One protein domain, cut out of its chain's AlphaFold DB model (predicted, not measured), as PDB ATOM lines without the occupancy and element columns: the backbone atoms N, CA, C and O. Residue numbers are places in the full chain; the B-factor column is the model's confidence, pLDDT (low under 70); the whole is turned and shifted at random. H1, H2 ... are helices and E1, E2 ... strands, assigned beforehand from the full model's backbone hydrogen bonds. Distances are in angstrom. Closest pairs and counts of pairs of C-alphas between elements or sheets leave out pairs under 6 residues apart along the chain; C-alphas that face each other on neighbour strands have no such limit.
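What this domain is: This is residues 33 to 81 of the 137 residues of an uncharacterized protein of Syncephalis pseudoplumigaleata (UniProt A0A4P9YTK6). A two-stranded hairpin, E1 and E2, has helix H1 packed over it and running nearly along it, while a second helix, H2, starts beside E2 and leads away from the hairpin, set steeply to H1. H2 meets the hairpin with residues 71 to 75, and the loop joining E1 to E2 lies at one end of the long axis. The printed part has 49 residues, with two named helices and two named strands in the order H1, E1, E2, H2; the sheet order is E1 - E2, antiparallel, and the class is mixed, helices and strands. The whole is compact, with a radius of gyration of the C-alphas of 10.0 A, and rounded, spanning 27 by 21 by 15 A.

How they stand to each other: E1, residues 48 to 52, and E2, residues 62 to 65, form a hairpin of antiparallel neighbours, with 171 degrees between their directions. N 49 and O 64 are 2.9 A apart and N 62 and O 52 are 3.2 A apart, both within hydrogen-bond range. Past E2 there is a short antiparallel pairing of its residues 64 to 65 with residues 68 to 69. H1, residues 33 to 44, comes closest to E2 at the C-alphas of Cys 41 and Cys 65, 5.1 A apart. Its closest C-alphas to E1 are those of Cys 41 and Ile 48, at 6.4 A. H2, residues 71 to 81, comes closest to E2 at the C-alphas of Cys 63 and Thr 71, 4.8 A apart. E1 and H2 are apart. H1 and H2 touch, on the side of H1 with its residues 33 to 37 alone; the closest C-alphas, of Cys 37 and Ile 74, are 6.6 A apart. The two helices run opposite ways at a steep tilt of 64 degrees. Every O i to N i+4 pair in H2 is within hydrogen-bond range, against 6 of 8 in H1.

Where its parts are: E1 measures 10.9 A from first to last C-alpha, and E2 measures 10.2 A. H1 is 17.0 A long and begins with C-alpha 33 at (102.189, 163.332, 163.976). H2 is 15.8 A long and ends with C-alpha 81 at (113.333, 168.388, 163.896). E2 begins with C-alpha 62 at (94.546, 168.243, 165.218).

The domain as a whole: The two C-alphas farthest apart are those of Gly 45 and Tyr 56, at 28.2 A. The printed part has no cut. The links from H1 to E1 and from E2 to H2 are tight, and that from E1 to E2, nine residues, is short. The mean pLDDT of the printed part is 82.9; residues 54 to 56 and residue 81 are under 70.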
ATOM      1  N   TRP A  33     103.249 162.595 163.282       86.19
ATOM      2  CA  TRP A  33     102.189 163.332 163.976       86.19
ATOM      3  C   TRP A  33     101.615 162.553 165.155       86.19
ATOM      4  O   TRP A  33     101.640 163.006 166.299       86.19
ATOM      5  N   LYS A  34     101.101 161.352 164.871       83.88
ATOM      6  CA  LYS A  34     100.434 160.498 165.855       83.88
ATOM      7  C   LYS A  34     101.333 160.162 167.051       83.88
ATOM      8  O   LYS A  34     100.869 160.387 168.173       83.88
ATOM      9  N   PRO A  35     102.582 159.682 166.869       86.31
ATOM     10  CA  PRO A  35     103.454 159.378 168.000       86.31
ATOM     11  C   PRO A  35     103.875 160.630 168.779       86.31
ATOM     12  O   PRO A  35     103.990 160.563 170.003       86.31
ATOM     13  N   THR A  36     104.065 161.778 168.118       88.88
ATOM     14  CA  THR A  36     104.412 163.031 168.810       88.88
ATOM     15  C   THR A  36     103.237 163.549 169.635       88.88
ATOM     16  O   THR A  36     103.398 163.809 170.824       88.88
ATOM     17  N   CYS A  37     102.033 163.595 169.059       87.81
ATOM     18  CA  CYS A  37     100.813 163.973 169.775       87.81
ATOM     19  C   CYS A  37     100.565 163.073 170.991       87.81
ATOM     20  O   CYS A  37     100.344 163.570 172.091       87.81
ATOM     21  N   GLN A  38     100.678 161.752 170.827       87.31
ATOM     22  CA  GLN A  38     100.497 160.813 171.933       87.31
ATOM     23  C   GLN A  38     101.531 161.031 173.047       87.31
ATOM     24  O   GLN A  38     101.167 161.060 174.220       87.31
ATOM     25  N   ARG A  39     102.805 161.229 172.692       89.69
ATOM     26  CA  ARG A  39     103.883 161.483 173.657       89.69
ATOM     27  C   ARG A  39     103.663 162.767 174.449       89.69
ATOM     28  O   ARG A  39     103.824 162.753 175.665       89.69
ATOM     29  N   GLU A  40     103.303 163.859 173.778       90.00
ATOM     30  CA  GLU A  40     103.075 165.142 174.446       90.00
ATOM     31  C   GLU A  40     101.795 165.123 175.286       90.00
ATOM     32  O   GLU A  40     101.810 165.603 176.418       90.00
ATOM     33  N   CYS A  41     100.722 164.476 174.813       88.62
ATOM     34  CA  CYS A  41      99.520 164.294 175.622       88.62
ATOM     35  C   CYS A  41      99.816 163.534 176.923       88.62
ATOM     36  O   CYS A  41      99.354 163.959 177.980       88.62
ATOM     37  N   LEU A  42     100.622 162.464 176.873       88.00
ATOM     38  CA  LEU A  42     100.964 161.655 178.052       88.00
ATOM     39  C   LEU A  42     101.696 162.444 179.151       88.00
ATOM     40  O   LEU A  42     101.627 162.049 180.312       88.00
ATOM     41  N   LYS A  43     102.365 163.557 178.819       87.81
ATOM     42  CA  LYS A  43     102.982 164.451 179.818       87.81
ATOM     43  C   LYS A  43     101.950 165.287 180.580       87.81
ATOM     44  O   LYS A  43     102.214 165.691 181.707       87.81
ATOM     45  N   ILE A  44     100.808 165.567 179.956       84.88
ATOM     46  CA  ILE A  44      99.741 166.418 180.500       84.88
ATOM     47  C   ILE A  44      98.710 165.560 181.244       84.88
ATOM     48  O   ILE A  44      98.223 165.947 182.304       84.88
ATOM     49  N   GLY A  45      98.374 164.387 180.704       81.12
ATOM     50  CA  GLY A  45      97.449 163.449 181.330       81.12
ATOM     51  C   GLY A  45      97.058 162.282 180.416       81.12
ATOM     52  O   GLY A  45      97.376 162.272 179.229       81.12
ATOM     53  N   PRO A  46      96.328 161.284 180.940       75.06
ATOM     54  CA  PRO A  46      95.981 160.083 180.177       75.06
ATOM     55  C   PRO A  46      94.888 160.316 179.120       75.06
ATOM     56  O   PRO A  46      94.629 159.438 178.302       75.06
ATOM     57  N   ASN A  47      94.212 161.471 179.140       79.12
ATOM     58  CA  ASN A  47      93.057 161.735 178.288       79.12
ATOM     59  C   ASN A  47      93.463 162.411 176.968       79.12
ATOM     60  O   ASN A  47      93.704 163.622 176.914       79.12
ATOM     61  N   ILE A  48      93.497 161.616 175.897       80.88
ATOM     62  CA  ILE A  48      93.611 162.092 174.517       80.88
ATOM     63  C   ILE A  48      92.194 162.238 173.962       80.88
ATOM     64  O   ILE A  48      91.509 161.243 173.736       80.88
ATOM     65  N   GLN A  49      91.756 163.476 173.740       80.44
ATOM     66  CA  GLN A  49      90.406 163.759 173.243       80.44
ATOM     67  C   GLN A  49      90.344 163.693 171.719       80.44
ATOM     68  O   GLN A  49      89.367 163.204 171.157       80.44
ATOM     69  N   PHE A  50      91.387 164.180 171.040       77.81
ATOM     70  CA  PHE A  50      91.469 164.159 169.583       77.81
ATOM     71  C   PHE A  50      92.905 163.959 169.110       77.81
ATOM     72  O   PHE A  50      93.814 164.647 169.561       77.81
ATOM     73  N   ASN A  51      93.084 163.058 168.147       80.69
ATOM     74  CA  ASN A  51      94.316 162.888 167.383       80.69
ATOM     75  C   ASN A  51      93.928 162.591 165.928       80.69
ATOM     76  O   ASN A  51      93.695 161.437 165.563       80.69
ATOM     77  N   ARG A  52      93.748 163.644 165.122       75.50
ATOM     78  CA  ARG A  52      93.379 163.529 163.704       75.50
ATOM     79  C   ARG A  52      94.607 163.722 162.831       75.50
ATOM     80  O   ARG A  52      95.311 164.717 162.964       75.50
ATOM     81  N   CYS A  53      94.816 162.768 161.930       75.19
ATOM     82  CA  CYS A  53      95.951 162.741 161.012       75.19
ATOM     83  C   CYS A  53      95.577 162.295 159.587       75.19
ATOM     84  O   CYS A  53      96.453 162.026 158.768       75.19
ATOM     85  N   TYR A  54      94.278 162.155 159.304       61.84
ATOM     86  CA  TYR A  54      93.767 161.512 158.090       61.84
ATOM     87  C   TYR A  54      93.777 162.415 156.849       61.84
ATOM     88  O   TYR A  54      93.043 162.138 155.905       61.84
ATOM     89  N   ASN A  55      94.573 163.488 156.827       59.50
ATOM     90  CA  ASN A  55      94.627 164.379 155.673       59.50
ATOM     91  C   ASN A  55      96.059 164.665 155.210       59.50
ATOM     92  O   ASN A  55      96.991 164.722 156.012       59.50
ATOM     93  N   TYR A  56      96.208 164.867 153.900       62.00
ATOM     94  CA  TYR A  56      97.446 165.291 153.235       62.00
ATOM     95  C   TYR A  56      97.794 166.757 153.528       62.00
ATOM     96  O   TYR A  56      98.858 167.229 153.136       62.00
ATOM     97  N   VAL A  57      96.888 167.489 154.180       71.44
ATOM     98  CA  VAL A  57      97.005 168.922 154.432       71.44
ATOM     99  C   VAL A  57      97.358 169.163 155.897       71.44
ATOM    100  O   VAL A  57      96.625 168.750 156.795       71.44
ATOM    101  N   GLU A  58      98.462 169.877 156.133       73.31
ATOM    102  CA  GLU A  58      98.948 170.233 157.476       73.31
ATOM    103  C   GLU A  58      97.879 170.947 158.321       73.31
ATOM    104  O   GLU A  58      97.811 170.751 159.530       73.31
ATOM    105  N   SER A  59      97.002 171.739 157.690       77.12
ATOM    106  CA  SER A  59      95.937 172.492 158.372       77.12
ATOM    107  C   SER A  59      94.860 171.625 159.021       77.12
ATOM    108  O   SER A  59      94.120 172.123 159.864       77.12
ATOM    109  N   ASP A  60      94.754 170.357 158.626       79.69
ATOM    110  CA  ASP A  60      93.730 169.440 159.133       79.69
ATOM    111  C   ASP A  60      94.258 168.523 160.243       79.69
ATOM    112  O   ASP A  60      93.520 167.691 160.787       79.69
ATOM    113  N   LEU A  61      95.539 168.674 160.587       84.44
ATOM    114  CA  LEU A  61      96.138 168.044 161.750       84.44
ATOM    115  C   LEU A  61      95.525 168.647 163.013       84.44
ATOM    116  O   LEU A  61      95.394 169.862 163.139       84.44
ATOM    117  N   MET A  62      95.131 167.792 163.955       88.06
ATOM    118  CA  MET A  62      94.546 168.243 165.218       88.06
ATOM    119  C   MET A  62      94.932 167.309 166.359       88.06
ATOM    120  O   MET A  62      94.758 166.090 166.261       88.06
ATOM    121  N   CYS A  63      95.445 167.888 167.442       89.06
ATOM    122  CA  CYS A  63      95.829 167.182 168.658       89.06
ATOM    123  C   CYS A  63      95.251 167.912 169.875       89.06
ATOM    124  O   CYS A  63      95.637 169.045 170.159       89.06
ATOM    125  N   LYS A  64      94.332 167.262 170.598       90.50
ATOM    126  CA  LYS A  64      93.723 167.794 171.823       90.50
ATOM    127  C   LYS A  64      93.936 166.822 172.981       90.50
ATOM    128  O   LYS A  64      93.473 165.678 172.923       90.50
ATOM    129  N   CYS A  65      94.588 167.296 174.035       89.62
ATOM    130  CA  CYS A  65      94.924 166.538 175.238       89.62
ATOM    131  C   CYS A  65      94.294 167.239 176.447       89.62
ATOM    132  O   CYS A  65      94.594 168.405 176.671       89.62
ATOM    133  N   ASN A  66      93.446 166.565 177.231       86.75
ATOM    134  CA  ASN A  66      92.863 167.130 178.463       86.75
ATOM    135  C   ASN A  66      92.339 168.584 178.319       86.75
ATOM    136  O   ASN A  66      92.740 169.488 179.047       86.75
ATOM    137  N   ASP A  67      91.503 168.813 177.306       85.50
ATOM    138  CA  ASP A  67      90.944 170.109 176.901       85.50
ATOM    139  C   ASP A  67      91.923 171.167 176.371       85.50
ATOM    140  O   ASP A  67      91.482 172.221 175.912       85.50
ATOM    141  N   GLN A  68      93.217 170.860 176.302       87.38
ATOM    142  CA  GLN A  68      94.232 171.710 175.688       87.38
ATOM    143  C   GLN A  68      94.453 171.345 174.220       87.38
ATOM    144  O   GLN A  68      94.640 170.176 173.875       87.38
ATOM    145  N   ASP A  69      94.448 172.359 173.357       90.56
ATOM    146  CA  ASP A  69      94.853 172.227 171.960       90.56
ATOM    147  C   ASP A  69      96.382 172.307 171.860       90.56
ATOM    148  O   ASP A  69      96.989 173.340 172.138       90.56
ATOM    149  N   MET A  70      96.996 171.193 171.472       90.62
ATOM    150  CA  MET A  70      98.446 171.032 171.336       90.62
ATOM    151  C   MET A  70      98.902 171.085 169.874       90.62
ATOM    152  O   MET A  70     100.084 170.894 169.587       90.62
ATOM    153  N   THR A  71      97.981 171.344 168.943       90.38
ATOM    154  CA  THR A  71      98.214 171.230 167.500       90.38
ATOM    155  C   THR A  71      99.395 172.083 167.044       90.38
ATOM    156  O   THR A  71     100.336 171.564 166.446       90.38
ATOM    157  N   GLN A  72      99.403 173.377 167.380       90.56
ATOM    158  CA  GLN A  72     100.469 174.300 166.967       90.56
ATOM    159  C   GLN A  72     101.820 173.977 167.611       90.56
ATOM    160  O   GLN A  72     102.857 174.067 166.955       90.56
ATOM    161  N   THR A  73     101.813 173.546 168.874       91.06
ATOM    162  CA  THR A  73     103.027 173.130 169.588       91.06
ATOM    163  C   THR A  73     103.694 171.956 168.877       91.06
ATOM    164  O   THR A  73     104.886 172.002 168.581       91.06
ATOM    165  N   ILE A  74     102.913 170.930 168.534       89.56
ATOM    166  CA  ILE A  74     103.421 169.734 167.854       89.56
ATOM    167  C   ILE A  74     103.901 170.074 166.440       89.56
ATOM    168  O   ILE A  74     104.972 169.620 166.042       89.56
ATOM    169  N   LEU A  75     103.171 170.918 165.700       88.25
ATOM    170  CA  LEU A  75     103.621 171.403 164.388       88.25
ATOM    171  C   LEU A  75     104.967 172.133 164.476       88.25
ATOM    172  O   LEU A  75     105.838 171.914 163.635       88.25
ATOM    173  N   GLY A  76     105.165 172.959 165.508       88.12
ATOM    174  CA  GLY A  76     106.442 173.621 165.771       88.12
ATOM    175  C   GLY A  76     107.584 172.625 165.986       88.12
ATOM    176  O   GLY A  76     108.619 172.729 165.330       88.12
ATOM    177  N   MET A  77     107.368 171.612 166.831       87.88
ATOM    178  CA  MET A  77     108.365 170.572 167.125       87.88
ATOM    179  C   MET A  77     108.753 169.756 165.884       87.88
ATOM    180  O   MET A  77     109.923 169.432 165.676       87.88
ATOM    181  N   LEU A  78     107.777 169.427 165.036       85.94
ATOM    182  CA  LEU A  78     108.029 168.685 163.804       85.94
ATOM    183  C   LEU A  78     108.821 169.519 162.787       85.94
ATOM    184  O   LEU A  78     109.681 168.975 162.097       85.94
ATOM    185  N   LYS A  79     108.605 170.839 162.722       84.81
ATOM    186  CA  LYS A  79     109.380 171.740 161.847       84.81
ATOM    187  C   LYS A  79     110.829 171.892 162.310       84.81
ATOM    188  O   LYS A  79     111.739 171.846 161.483       84.81
ATOM    189  N   THR A  80     111.064 172.004 163.619       79.31
ATOM    190  CA  THR A  80     112.424 172.123 164.168       79.31
ATOM    191  C   THR A  80     113.246 170.849 163.988       79.31
ATOM    192  O   THR A  80     114.429 170.942 163.694       79.31
ATOM    193  N   ASN A  81     112.628 169.666 164.080       65.56
ATOM    194  CA  ASN A  81     113.333 168.388 163.896       65.56
ATOM    195  C   ASN A  81     113.733 168.103 162.435       65.56
ATOM    196  O   ASN A  81     114.627 167.295 162.201       65.56
TER     197      ASN A  81